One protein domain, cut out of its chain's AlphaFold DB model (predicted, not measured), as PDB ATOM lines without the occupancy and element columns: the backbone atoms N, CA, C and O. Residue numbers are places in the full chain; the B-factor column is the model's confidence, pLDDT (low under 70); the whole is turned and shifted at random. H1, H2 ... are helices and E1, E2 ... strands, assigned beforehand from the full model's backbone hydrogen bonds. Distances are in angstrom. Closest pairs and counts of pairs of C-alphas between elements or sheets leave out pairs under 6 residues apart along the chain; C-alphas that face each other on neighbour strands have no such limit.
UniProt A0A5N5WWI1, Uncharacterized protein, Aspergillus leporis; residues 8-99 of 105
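This is residues 8 to 99 of the 105 residues of an uncharacterized protein of Aspergillus leporis (UniProt A0A5N5WWI1). With little regular structure, this is a flat, mostly looped slab: H1 lies toward one side, H2 and short H3 toward the other, and residues 75 to 99 fold back on themselves between. The 92 printed residues, 30 in named elements, hold H1, E1, H2, H3 in that order; the class is mostly helix. It is only just loose, close to compact: radius of gyration of the C-alphas 14.9 A, spans 42 by 39 by 16 A.

H1, residues 25 to 35, and H2, residues 58 to 68, are apart. E1, residues 43 to 45, pairs with no named strand; its closest C-alpha pair with H1 is Val 45 and Glu 33, 6.8 A. H2 and H3, residues 70 to 74, meet only through their link. In H1, H2 and H3 every O i to N i+4 pair is within hydrogen-bond range.

H1 and H2 each measure 15.1 A between end C-alphas, E1 7.3 A, H3 6.1 A. H1 begins at C-alpha 25 (-106.950, 39.443, -58.267); H3 ends at C-alpha 74 (-89.500, 19.367, -46.374).

The farthest C-alphas, Asp 16 and Ala 56, are 42.8 A apart. The printed part has no cut; E1 to H2 is a long link. pLDDT is under 70 in residues 53 to 58, 65 to 76 and 85 to 99.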
ATOM      1  N   VAL A   8     -89.730  34.313 -60.309       91.19
ATOM      2  CA  VAL A   8     -91.086  33.802 -60.086       91.19
ATOM      3  C   VAL A   8     -92.056  34.977 -60.045       91.19
ATOM      4  O   VAL A   8     -92.137  35.706 -59.058       91.19
ATOM      5  N   LEU A   9     -92.804  35.180 -61.130       92.62
ATOM      6  CA  LEU A   9     -93.757  36.280 -61.241       92.62
ATOM      7  C   LEU A   9     -95.088  35.919 -60.585       92.62
ATOM      8  O   LEU A   9     -95.622  34.825 -60.775       92.62
ATOM      9  N   TYR A  10     -95.662  36.861 -59.838       90.62
ATOM     10  CA  TYR A  10     -96.865  36.591 -59.053       90.62
ATOM     11  C   TYR A  10     -98.050  37.534 -59.306       90.62
ATOM     12  O   TYR A  10     -99.196  37.113 -59.160       90.62
ATOM     13  N   ASP A  11     -97.847  38.793 -59.680       90.12
ATOM     14  CA  ASP A  11     -98.963  39.709 -59.955       90.12
ATOM     15  C   ASP A  11     -98.642  40.598 -61.158       90.12
ATOM     16  O   ASP A  11     -97.473  40.825 -61.467       90.12
ATOM     17  N   ALA A  12     -99.682  41.096 -61.822       91.19
ATOM     18  CA  ALA A  12     -99.579  42.058 -62.913       91.19
ATOM     19  C   ALA A  12    -100.214  43.377 -62.456       91.19
ATOM     20  O   ALA A  12    -101.428  43.457 -62.266       91.19
ATOM     21  N   MET A  13     -99.392  44.406 -62.234       91.44
ATOM     22  CA  MET A  13     -99.841  45.673 -61.634       91.44
ATOM     23  C   MET A  13    -100.165  46.761 -62.661       91.44
ATOM     24  O   MET A  13    -101.079  47.553 -62.435       91.44
ATOM     25  N   LEU A  14     -99.460  46.759 -63.791       92.69
ATOM     26  CA  LEU A  14     -99.597  47.694 -64.901       92.69
ATOM     27  C   LEU A  14     -99.327  46.914 -66.193       92.69
ATOM     28  O   LEU A  14     -98.398  46.108 -66.227       92.69
ATOM     29  N   LEU A  15    -100.150  47.120 -67.215       93.12
ATOM     30  CA  LEU A  15     -99.897  46.626 -68.566       93.12
ATOM     31  C   LEU A  15    -100.192  47.768 -69.527       93.12
ATOM     32  O   LEU A  15    -101.328  48.236 -69.557       93.12
ATOM     33  N   ASP A  16     -99.182  48.202 -70.274       91.31
ATOM     34  CA  ASP A  16     -99.245  49.417 -71.086       91.31
ATOM     35  C   ASP A  16     -99.732  50.594 -70.211       91.31
ATOM     36  O   ASP A  16     -99.138  50.867 -69.166       91.31
ATOM     37  N   ASP A  17    -100.862  51.212 -70.557       91.38
ATOM     38  CA  ASP A  17    -101.487  52.295 -69.785       91.38
ATOM     39  C   ASP A  17    -102.601  51.813 -68.832       91.38
ATOM     40  O   ASP A  17    -103.269  52.603 -68.155       91.38
ATOM     41  N   LEU A  18    -102.840  50.499 -68.752       88.00
ATOM     42  CA  LEU A  18    -103.887  49.928 -67.912       88.00
ATOM     43  C   LEU A  18    -103.382  49.691 -66.488       88.00
ATOM     44  O   LEU A  18    -102.641  48.745 -66.212       88.00
ATOM     45  N   PHE A  19    -103.882  50.491 -65.541       90.62
ATOM     46  CA  PHE A  19    -103.625  50.303 -64.112       90.62
ATOM     47  C   PHE A  19    -104.356  49.065 -63.555       90.62
ATOM     48  O   PHE A  19    -105.438  49.142 -62.958       90.62
ATOM     49  N   CYS A  20    -103.751  47.893 -63.754       90.56
ATOM     50  CA  CYS A  20    -104.292  46.589 -63.377       90.56
ATOM     51  C   CYS A  20    -104.505  46.438 -61.870       90.56
ATOM     52  O   CYS A  20    -105.392  45.688 -61.478       90.56
ATOM     53  N   ALA A  21    -103.774  47.163 -61.017       86.12
ATOM     54  CA  ALA A  21    -103.887  47.054 -59.559       86.12
ATOM     55  C   ALA A  21    -105.312  47.303 -59.005       86.12
ATOM     56  O   ALA A  21    -105.654  46.761 -57.953       86.12
ATOM     57  N   ARG A  22    -106.168  48.050 -59.724       85.12
ATOM     58  CA  ARG A  22    -107.593  48.251 -59.370       85.12
ATOM     59  C   ARG A  22    -108.512  47.096 -59.782       85.12
ATOM     60  O   ARG A  22    -109.659  47.048 -59.353       85.12
ATOM     61  N   GLN A  23    -108.040  46.183 -60.627       87.06
ATOM     62  CA  GLN A  23    -108.802  45.017 -61.073       87.06
ATOM     63  C   GLN A  23    -108.813  43.927 -59.999       87.06
ATOM     64  O   GLN A  23    -107.934  43.867 -59.135       87.06
ATOM     65  N   SER A  24    -109.776  43.007 -60.088       86.94
ATOM     66  CA  SER A  24    -109.811  41.840 -59.205       86.94
ATOM     67  C   SER A  24    -108.547  40.983 -59.351       86.94
ATOM     68  O   SER A  24    -107.977  40.865 -60.438       86.94
ATOM     69  N   GLN A  25    -108.122  40.334 -58.263       85.38
ATOM     70  CA  GLN A  25    -106.950  39.443 -58.267       85.38
ATOM     71  C   GLN A  25    -107.056  38.312 -59.303       85.38
ATOM     72  O   GLN A  25    -106.040  37.867 -59.831       85.38
ATOM     73  N   ASP A  26    -108.269  37.857 -59.628       87.00
ATOM     74  CA  ASP A  26    -108.493  36.856 -60.677       87.00
ATOM     75  C   ASP A  26    -108.230  37.411 -62.075       87.00
ATOM     76  O   ASP A  26    -107.540  36.765 -62.860       87.00
ATOM     77  N   LYS A  27    -108.690  38.635 -62.368       90.50
ATOM     78  CA  LYS A  27    -108.382  39.300 -63.641       90.50
ATOM     79  C   LYS A  27    -106.884  39.534 -63.794       90.50
ATOM     80  O   LYS A  27    -106.326  39.211 -64.837       90.50
ATOM     81  N   ARG A  28    -106.222  40.044 -62.748       92.12
ATOM     82  CA  ARG A  28    -104.768  40.271 -62.777       92.12
ATOM     83  C   ARG A  28    -103.986  38.975 -62.936       92.12
ATOM     84  O   ARG A  28    -103.007  38.945 -63.672       92.12
ATOM     85  N   ARG A  29    -104.435  37.884 -62.307       90.88
ATOM     86  CA  ARG A  29    -103.817  36.569 -62.501       90.88
ATOM     87  C   ARG A  29    -103.974  36.060 -63.918       90.88
ATOM     88  O   ARG A  29    -102.987  35.633 -64.501       90.88
ATOM     89  N   HIS A  30    -105.190  36.097 -64.449       92.50
ATOM     90  CA  HIS A  30    -105.439  35.652 -65.811       92.50
ATOM     91  C   HIS A  30    -104.592  36.450 -66.809       92.50
ATOM     92  O   HIS A  30    -104.036  35.888 -67.747       92.50
ATOM     93  N   LEU A  31    -104.433  37.753 -66.564       94.25
ATOM     94  CA  LEU A  31    -103.536  38.597 -67.338       94.25
ATOM     95  C   LEU A  31    -102.076  38.139 -67.218       94.25
ATOM     96  O   LEU A  31    -101.433  37.906 -68.234       94.25
ATOM     97  N   LEU A  32    -101.570  37.951 -65.997       94.38
ATOM     98  CA  LEU A  32    -100.207  37.477 -65.754       94.38
ATOM     99  C   LEU A  32     -99.917  36.146 -66.461       94.38
ATOM    100  O   LEU A  32     -98.889  36.006 -67.111       94.38
ATOM    101  N   GLU A  33    -100.827  35.177 -66.352       93.81
ATOM    102  CA  GLU A  33    -100.690  33.856 -66.980       93.81
ATOM    103  C   GLU A  33    -100.663  33.928 -68.508       93.81
ATOM    104  O   GLU A  33    -100.016  33.098 -69.139       93.81
ATOM    105  N   ARG A  34    -101.334  34.923 -69.097       94.56
ATOM    106  CA  ARG A  34    -101.303  35.177 -70.541       94.56
ATOM    107  C   ARG A  34    -100.051  35.922 -70.999       94.56
ATOM    108  O   ARG A  34     -99.639  35.729 -72.135       94.56
ATOM    109  N   LEU A  35     -99.489  36.788 -70.156       94.06
ATOM    110  CA  LEU A  35     -98.320  37.608 -70.490       94.06
ATOM    111  C   LEU A  35     -96.998  36.858 -70.315       94.06
ATOM    112  O   LEU A  35     -96.057  37.073 -71.075       94.06
ATOM    113  N   VAL A  36     -96.899  36.012 -69.290       93.19
ATOM    114  CA  VAL A  36     -95.633  35.373 -68.927       93.19
ATOM    115  C   VAL A  36     -95.391  34.139 -69.786       93.19
ATOM    116  O   VAL A  36     -96.066  33.117 -69.646       93.19
ATOM    117  N   HIS A  37     -94.351  34.200 -70.614       94.31
ATOM    118  CA  HIS A  37     -93.764  33.014 -71.219       94.31
ATOM    119  C   HIS A  37     -92.888  32.288 -70.188       94.31
ATOM    120  O   HIS A  37     -91.973  32.878 -69.614       94.31
ATOM    121  N   ARG A  38     -93.180  31.011 -69.928       93.12
ATOM    122  CA  ARG A  38     -92.452  30.213 -68.934       93.12
ATOM    123  C   ARG A  38     -91.182  29.634 -69.546       93.12
ATOM    124  O   ARG A  38     -91.256  28.944 -70.558       93.12
ATOM    125  N   ILE A  39     -90.049  29.859 -68.890       93.06
ATOM    126  CA  ILE A  39     -88.744  29.313 -69.268       93.06
ATOM    127  C   ILE A  39     -88.253  28.466 -68.087       93.06
ATOM    128  O   ILE A  39     -87.905  29.039 -67.050       93.06
ATOM    129  N   PRO A  40     -88.236  27.124 -68.203       88.81
ATOM    130  CA  PRO A  40     -87.842  26.244 -67.107       88.81
ATOM    131  C   PRO A  40     -86.489  26.630 -66.501       88.81
ATOM    132  O   PRO A  40     -85.494  26.777 -67.213       88.81
ATOM    133  N   GLY A  41     -86.466  26.814 -65.179       86.38
ATOM    134  CA  GLY A  41     -85.264  27.205 -64.437       86.38
ATOM    135  C   GLY A  41     -84.822  28.666 -64.612       86.38
ATOM    136  O   GLY A  41     -83.724  28.998 -64.178       86.38
ATOM    137  N   GLN A  42     -85.633  29.527 -65.243       90.75
ATOM    138  CA  GLN A  42     -85.342  30.963 -65.400       90.75
ATOM    139  C   GLN A  42     -86.547  31.861 -65.104       90.75
ATOM    140  O   GLN A  42     -86.394  32.878 -64.432       90.75
ATOM    141  N   ALA A  43     -87.743  31.514 -65.588       92.44
ATOM    142  CA  ALA A  43     -88.936  32.343 -65.444       92.44
ATOM    143  C   ALA A  43     -90.208  31.500 -65.310       92.44
ATOM    144  O   ALA A  43     -90.539  30.705 -66.193       92.44
ATOM    145  N   GLU A  44     -90.963  31.710 -64.233       91.75
ATOM    146  CA  GLU A  44     -92.205  30.984 -63.962       91.75
ATOM    147  C   GLU A  44     -93.305  31.885 -63.394       91.75
ATOM    148  O   GLU A  44     -93.053  32.966 -62.865       91.75
ATOM    149  N   VAL A  45     -94.553  31.410 -63.471       91.19
ATOM    150  CA  VAL A  45     -95.684  32.018 -62.757       91.19
ATOM    151  C   VAL A  45     -95.856  31.299 -61.424       91.19
ATOM    152  O   VAL A  45     -96.110  30.096 -61.395       91.19
ATOM    153  N   GLY A  46     -95.771  32.043 -60.323       87.44
ATOM    154  CA  GLY A  46     -95.903  31.501 -58.975       87.44
ATOM    155  C   GLY A  46     -97.274  30.866 -58.748       87.44
ATOM    156  O   GLY A  46     -98.310  31.466 -59.059       87.44
ATOM    157  N   SER A  47     -97.286  29.659 -58.179       82.75
ATOM    158  CA  SER A  47     -98.529  28.917 -57.947       82.75
ATOM    159  C   SER A  47     -99.416  29.589 -56.896       82.75
ATOM    160  O   SER A  47     -98.930  30.322 -56.029       82.75
ATOM    161  N   ARG A  48    -100.725  29.314 -56.976       80.25
ATOM    162  CA  ARG A  48    -101.715  29.817 -56.029       80.25
ATOM    163  C   ARG A  48    -102.838  28.836 -55.742       80.25
ATOM    164  O   ARG A  48    -103.175  27.995 -56.564       80.25
ATOM    165  N   GLN A  49    -103.481  29.036 -54.601       77.12
ATOM    166  CA  GLN A  49    -104.661  28.314 -54.153       77.12
ATOM    167  C   GLN A  49    -105.589  29.294 -53.444       77.12
ATOM    168  O   GLN A  49    -105.120  30.133 -52.671       77.12
ATOM    169  N   VAL A  50    -106.890  29.163 -53.716       77.62
ATOM    170  CA  VAL A  50    -107.934  29.953 -53.069       77.62
ATOM    171  C   VAL A  50    -108.553  29.192 -51.909       77.62
ATOM    172  O   VAL A  50    -109.090  28.106 -52.097       77.62
ATOM    173  N   ILE A  51    -108.505  29.796 -50.720       73.75
ATOM    174  CA  ILE A  51    -109.154  29.294 -49.503       73.75
ATOM    175  C   ILE A  51    -110.330  30.217 -49.183       73.75
ATOM    176  O   ILE A  51    -110.155  31.434 -49.177       73.75
ATOM    177  N   ARG A  52    -111.525  29.653 -48.963       70.94
ATOM    178  CA  ARG A  52    -112.731  30.401 -48.571       70.94
ATOM    179  C   ARG A  52    -112.872  30.376 -47.050       70.94
ATOM    180  O   ARG A  52    -112.915  29.299 -46.473       70.94
ATOM    181  N   PHE A  53    -112.997  31.548 -46.434       67.81
ATOM    182  CA  PHE A  53    -113.088  31.722 -44.974       67.81
ATOM    183  C   PHE A  53    -114.538  31.751 -44.449       67.81
ATOM    184  O   PHE A  53    -114.837  32.411 -43.461       67.81
ATOM    185  N   SER A  54    -115.477  31.104 -45.144       66.62
ATOM    186  CA  SER A  54    -116.916  31.191 -44.847       66.62
ATOM    187  C   SER A  54    -117.521  29.964 -44.176       66.62
ATOM    188  O   SER A  54    -118.738  29.905 -44.040       66.62
ATOM    189  N   SER A  55    -116.718  28.973 -43.791       59.09
ATOM    190  CA  SER A  55    -117.197  27.787 -43.072       59.09
ATOM    191  C   SER A  55    -116.652  27.751 -41.645       59.09
ATOM    192  O   SER A  55    -115.583  28.300 -41.364       59.09
ATOM    193  N   ALA A  56    -117.364  27.065 -40.745       62.84
ATOM    194  CA  ALA A  56    -116.889  26.765 -39.390       62.84
ATOM    195  C   ALA A  56    -115.501  26.079 -39.391       62.84
ATOM    196  O   ALA A  56    -114.717  26.254 -38.462       62.84
ATOM    197  N   ASP A  57    -115.145  25.421 -40.498       67.44
ATOM    198  CA  ASP A  57    -113.893  24.680 -40.688       67.44
ATOM    199  C   ASP A  57    -112.749  25.530 -41.261       67.44
ATOM    200  O   ASP A  57    -111.773  25.000 -41.794       67.44
ATOM    201  N   THR A  58    -112.844  26.860 -41.208       68.31
ATOM    202  CA  THR A  58    -111.832  27.756 -41.794       68.31
ATOM    203  C   THR A  58    -110.445  27.538 -41.177       68.31
ATOM    204  O   THR A  58    -109.449  27.462 -41.899       68.31
ATOM    205  N   ALA A  59    -110.369  27.375 -39.853       73.88
ATOM    206  CA  ALA A  59    -109.110  27.109 -39.157       73.88
ATOM    207  C   ALA A  59    -108.519  25.743 -39.539       73.88
ATOM    208  O   ALA A  59    -107.309  25.622 -39.735       73.88
ATOM    209  N   GLU A  60    -109.362  24.721 -39.697       75.56
ATOM    210  CA  GLU A  60    -108.929  23.392 -40.127       75.56
ATOM    211  C   GLU A  60    -108.513  23.381 -41.602       75.56
ATOM    212  O   GLU A  60    -107.509  22.771 -41.951       75.56
ATOM    213  N   SER A  61    -109.219  24.111 -42.465       71.81
ATOM    214  CA  SER A  61    -108.881  24.269 -43.883       71.81
ATOM    215  C   SER A  61    -107.543  24.982 -44.064       71.81
ATOM    216  O   SER A  61    -106.732  24.574 -44.896       71.81
ATOM    217  N   LEU A  62    -107.279  26.010 -43.250       74.94
ATOM    218  CA  LEU A  62    -105.985  26.679 -43.205       74.94
ATOM    219  C   LEU A  62    -104.903  25.700 -42.733       74.94
ATOM    220  O   LEU A  62    -103.912  25.510 -43.429       74.94
ATOM    221  N   ARG A  63    -105.120  25.006 -41.607       76.62
ATOM    222  CA  ARG A  63    -104.181  23.996 -41.100       76.62
ATOM    223  C   ARG A  63    -103.900  22.916 -42.136       76.62
ATOM    224  O   ARG A  63    -102.740  22.674 -42.416       76.62
ATOM    225  N   LYS A  64    -104.917  22.339 -42.782       75.50
ATOM    226  CA  LYS A  64    -104.752  21.363 -43.870       75.50
ATOM    227  C   LYS A  64    -103.965  21.938 -45.040       75.50
ATOM    228  O   LYS A  64    -103.107  21.241 -45.559       75.50
ATOM    229  N   ALA A  65    -104.201  23.185 -45.448       69.75
ATOM    230  CA  ALA A  65    -103.426  23.808 -46.519       69.75
ATOM    231  C   ALA A  65    -101.941  23.956 -46.144       69.75
ATOM    232  O   ALA A  65    -101.081  23.601 -46.948       69.75
ATOM    233  N   PHE A  66    -101.647  24.401 -44.919       69.25
ATOM    234  CA  PHE A  66    -100.282  24.494 -44.394       69.25
ATOM    235  C   PHE A  66     -99.648  23.105 -44.172       69.25
ATOM    236  O   PHE A  66     -98.482  22.917 -44.494       69.25
ATOM    237  N   SER A  67    -100.412  22.105 -43.715       67.19
ATOM    238  CA  SER A  67     -99.953  20.731 -43.453       67.19
ATOM    239  C   SER A  67     -99.750  19.901 -44.720       67.19
ATOM    240  O   SER A  67     -98.747  19.207 -44.829       67.19
ATOM    241  N   LEU A  68    -100.628  20.005 -45.725       62.97
ATOM    242  CA  LEU A  68    -100.387  19.453 -47.070       62.97
ATOM    243  C   LEU A  68     -99.125  20.067 -47.697       62.97
ATOM    244  O   LEU A  68     -98.482  19.460 -48.551       62.97
ATOM    245  N   GLN A  69     -98.760  21.268 -47.251       56.53
ATOM    246  CA  GLN A  69     -97.542  21.976 -47.621       56.53
ATOM    247  C   GLN A  69     -96.402  21.781 -46.609       56.53
ATOM    248  O   GLN A  69     -95.326  22.324 -46.823       56.53
ATOM    249  N   CYS A  70     -96.524  20.917 -45.595       50.06
ATOM    250  CA  CYS A  70     -95.347  20.434 -44.863       50.06
ATOM    251  C   CYS A  70     -94.370  19.706 -45.803       50.06
ATOM    252  O   CYS A  70     -93.167  19.751 -45.576       50.06
ATOM    253  N   ASN A  71     -94.851  19.143 -46.919       52.91
ATOM    254  CA  ASN A  71     -93.982  18.684 -48.008       52.91
ATOM    255  C   ASN A  71     -93.176  19.826 -48.656       52.91
ATOM    256  O   ASN A  71     -92.073  19.585 -49.124       52.91
ATOM    257  N   ALA A  72     -93.681  21.063 -48.668       50.28
ATOM    258  CA  ALA A  72     -92.942  22.236 -49.136       50.28
ATOM    259  C   ALA A  72     -91.860  22.684 -48.136       50.28
ATOM    260  O   ALA A  72     -90.758  23.029 -48.550       50.28
ATOM    261  N   ILE A  73     -92.128  22.601 -46.826       52.25
ATOM    262  CA  ILE A  73     -91.107  22.814 -45.781       52.25
ATOM    263  C   ILE A  73     -90.029  21.720 -45.865       52.25
ATOM    264  O   ILE A  73     -88.839  22.012 -45.787       52.25
ATOM    265  N   ALA A  74     -90.429  20.467 -46.108       53.56
ATOM    266  CA  ALA A  74     -89.500  19.367 -46.374       53.56
ATOM    267  C   ALA A  74     -88.681  19.582 -47.664       53.56
ATOM    268  O   ALA A  74     -87.535  19.150 -47.742       53.56
ATOM    269  N   GLN A  75     -89.233  20.305 -48.645       60.69
ATOM    270  CA  GLN A  75     -88.532  20.782 -49.846       60.69
ATOM    271  C   GLN A  75     -87.749  22.089 -49.616       60.69
ATOM    272  O   GLN A  75     -87.322  22.712 -50.583       60.69
ATOM    273  N   ARG A  76     -87.541  22.501 -48.355       65.38
ATOM    274  CA  ARG A  76     -86.785  23.699 -47.948       65.38
ATOM    275  C   ARG A  76     -87.329  25.024 -48.488       65.38
ATOM    276  O   ARG A  76     -86.576  25.977 -48.658       65.38
ATOM    277  N   TRP A  77     -88.630  25.120 -48.747       70.62
ATOM    278  CA  TRP A  77     -89.224  26.410 -49.092       70.62
ATOM    279  C   TRP A  77     -89.246  27.317 -47.859       70.62
ATOM    280  O   TRP A  77     -89.547  26.858 -46.757       70.62
ATOM    281  N   GLU A  78     -88.985  28.609 -48.053       71.31
ATOM    282  CA  GLU A  78     -88.944  29.607 -46.973       71.31
ATOM    283  C   GLU A  78     -90.294  29.740 -46.244       71.31
ATOM    284  O   GLU A  78     -90.348  29.942 -45.032       71.31
ATOM    285  N   GLY A  79     -91.405  29.585 -46.972       75.00
ATOM    286  CA  GLY A  79     -92.740  29.649 -46.388       75.00
ATOM    287  C   GLY A  79     -93.849  29.923 -47.398       75.00
ATOM    288  O   GLY A  79     -93.739  29.631 -48.589       75.00
ATOM    289  N   LEU A  80     -94.958  30.471 -46.896       75.81
ATOM    290  CA  LEU A  80     -96.174  30.747 -47.661       75.81
ATOM    291  C   LEU A  80     -96.634  32.184 -47.436       75.81
ATOM    292  O   LEU A  80     -96.660  32.668 -46.307       75.81
ATOM    293  N   VAL A  81     -97.083  32.840 -48.509       79.44
ATOM    294  CA  VAL A  81     -97.647  34.195 -48.437       79.44
ATOM    295  C   VAL A  81     -99.172  34.140 -48.439       79.44
ATOM    296  O   VAL A  81     -99.787  33.608 -49.367       79.44
ATOM    297  N   LEU A  82     -99.771  34.740 -47.407       79.00
ATOM    298  CA  LEU A  82    -101.212  34.879 -47.217       79.00
ATOM    299  C   LEU A  82    -101.682  36.237 -47.784       79.00
ATOM    300  O   LEU A  82    -101.333  37.276 -47.230       79.00
ATOM    301  N   LYS A  83    -102.473  36.262 -48.869       79.06
ATOM    302  CA  LYS A  83    -103.047  37.508 -49.426       79.06
ATOM    303  C   LYS A  83    -104.570  37.513 -49.397       79.06
ATOM    304  O   LYS A  83    -105.186  36.619 -49.970       79.06
ATOM    305  N   GLY A  84    -105.175  38.539 -48.799       73.31
ATOM    306  CA  GLY A  84    -106.627  38.720 -48.829       73.31
ATOM    307  C   GLY A  84    -107.129  39.128 -50.218       73.31
ATOM    308  O   GLY A  84    -106.643  40.098 -50.799       73.31
ATOM    309  N   LEU A  85    -108.126  38.425 -50.751       66.38
ATOM    310  CA  LEU A  85    -108.956  38.909 -51.851       66.38
ATOM    311  C   LEU A  85    -109.955  39.898 -51.273       66.38
ATOM    312  O   LEU A  85    -110.907  39.508 -50.596       66.38
ATOM    313  N   SER A  86    -109.789  41.169 -51.613       58.34
ATOM    314  CA  SER A  86    -110.910  42.098 -51.551       58.34
ATOM    315  C   SER A  86    -111.855  41.769 -52.705       58.34
ATOM    316  O   SER A  86    -111.573  42.074 -53.863       58.34
ATOM    317  N   ALA A  87    -112.960  41.094 -52.396       46.62
ATOM    318  CA  ALA A  87    -114.158  41.222 -53.203       46.62
ATOM    319  C   ALA A  87    -114.797  42.568 -52.854       46.62
ATOM    320  O   ALA A  87    -114.828  42.959 -51.687       46.62
ATOM    321  N   HIS A  88    -115.321  43.263 -53.856       43.75
ATOM    322  CA  HIS A  88    -116.321  44.297 -53.625       43.75
ATOM    323  C   HIS A  88    -117.381  43.745 -52.648       43.75
ATOM    324  O   HIS A  88    -117.788  42.589 -52.774       43.75
ATOM    325  N   THR A  89    -117.695  44.542 -51.626       37.94
ATOM    326  CA  THR A  89    -118.629  44.313 -50.506       37.94
ATOM    327  C   THR A  89    -119.548  43.087 -50.638       37.94
ATOM    328  O   THR A  89    -120.456  43.085 -51.466       37.94
ATOM    329  N   GLY A  90    -119.346  42.074 -49.780       43.09
ATOM    330  CA  GLY A  90    -120.316  40.988 -49.550       43.09
ATOM    331  C   GLY A  90    -119.823  39.548 -49.757       43.09
ATOM    332  O   GLY A  90    -120.576  38.618 -49.490       43.09
ATOM    333  N   CYS A  91    -118.581  39.321 -50.204       39.41
ATOM    334  CA  CYS A  91    -118.018  37.969 -50.350       39.41
ATOM    335  C   CYS A  91    -116.985  37.688 -49.238       39.41
ATOM    336  O   CYS A  91    -116.160  38.564 -48.968       39.41
ATOM    337  N   PRO A  92    -116.983  36.497 -48.609       38.91
ATOM    338  CA  PRO A  92    -115.993  36.130 -47.594       38.91
ATOM    339  C   PRO A  92    -114.566  36.217 -48.153       38.91
ATOM    340  O   PRO A  92    -114.375  35.993 -49.357       38.91
ATOM    341  N   PRO A  93    -113.557  36.508 -47.306       38.50
ATOM    342  CA  PRO A  93    -112.191  36.657 -47.769       38.50
ATOM    343  C   PRO A  93    -111.767  35.379 -48.487       38.50
ATOM    344  O   PRO A  93    -111.965  34.260 -48.007       38.50
ATOM    345  N   LYS A  94    -111.234  35.559 -49.690       41.25
ATOM    346  CA  LYS A  94    -110.608  34.492 -50.462       41.25
ATOM    347  C   LYS A  94    -109.095  34.674 -50.332       41.25
ATOM    348  O   LYS A  94    -108.620  35.800 -50.249       41.25
ATOM    349  N   LEU A  95    -108.333  33.595 -50.272       47.81
ATOM    350  CA  LEU A  95    -106.874  33.684 -50.198       47.81
ATOM    351  C   LEU A  95    -106.217  33.541 -51.566       47.81
ATOM    352  O   LEU A  95    -106.759  32.849 -52.412       47.81
ATOM    353  N   VAL A  96    -105.026  34.096 -51.775       41.41
ATOM    354  CA  VAL A  96    -104.146  33.650 -52.863       41.41
ATOM    355  C   VAL A  96    -102.795  33.230 -52.299       41.41
ATOM    356  O   VAL A  96    -102.021  34.069 -51.849       41.41
ATOM    357  N   ARG A  97    -102.495  31.927 -52.345       45.16
ATOM    358  CA  ARG A  97    -101.133  31.399 -52.126       45.16
ATOM    359  C   ARG A  97    -100.187  31.938 -53.203       45.16
ATOM    360  O   ARG A  97    -100.613  32.118 -54.334       45.16
ATOM    361  N   SER A  98     -98.933  32.207 -52.861       41.75
ATOM    362  CA  SER A  98     -97.839  32.471 -53.810       41.75
ATOM    363  C   SER A  98     -96.743  31.479 -53.485       41.75
ATOM    364  O   SER A  98     -96.305  31.469 -52.338       41.75
ATOM    365  N   ASN A  99     -96.303  30.661 -54.434       40.59
ATOM    366  CA  ASN A  99     -95.035  29.957 -54.258       40.59
ATOM    367  C   ASN A  99     -93.906  30.877 -54.710       40.59
ATOM    368  O   ASN A  99     -93.940  31.347 -55.844       40.59
TER     369      ASN A  99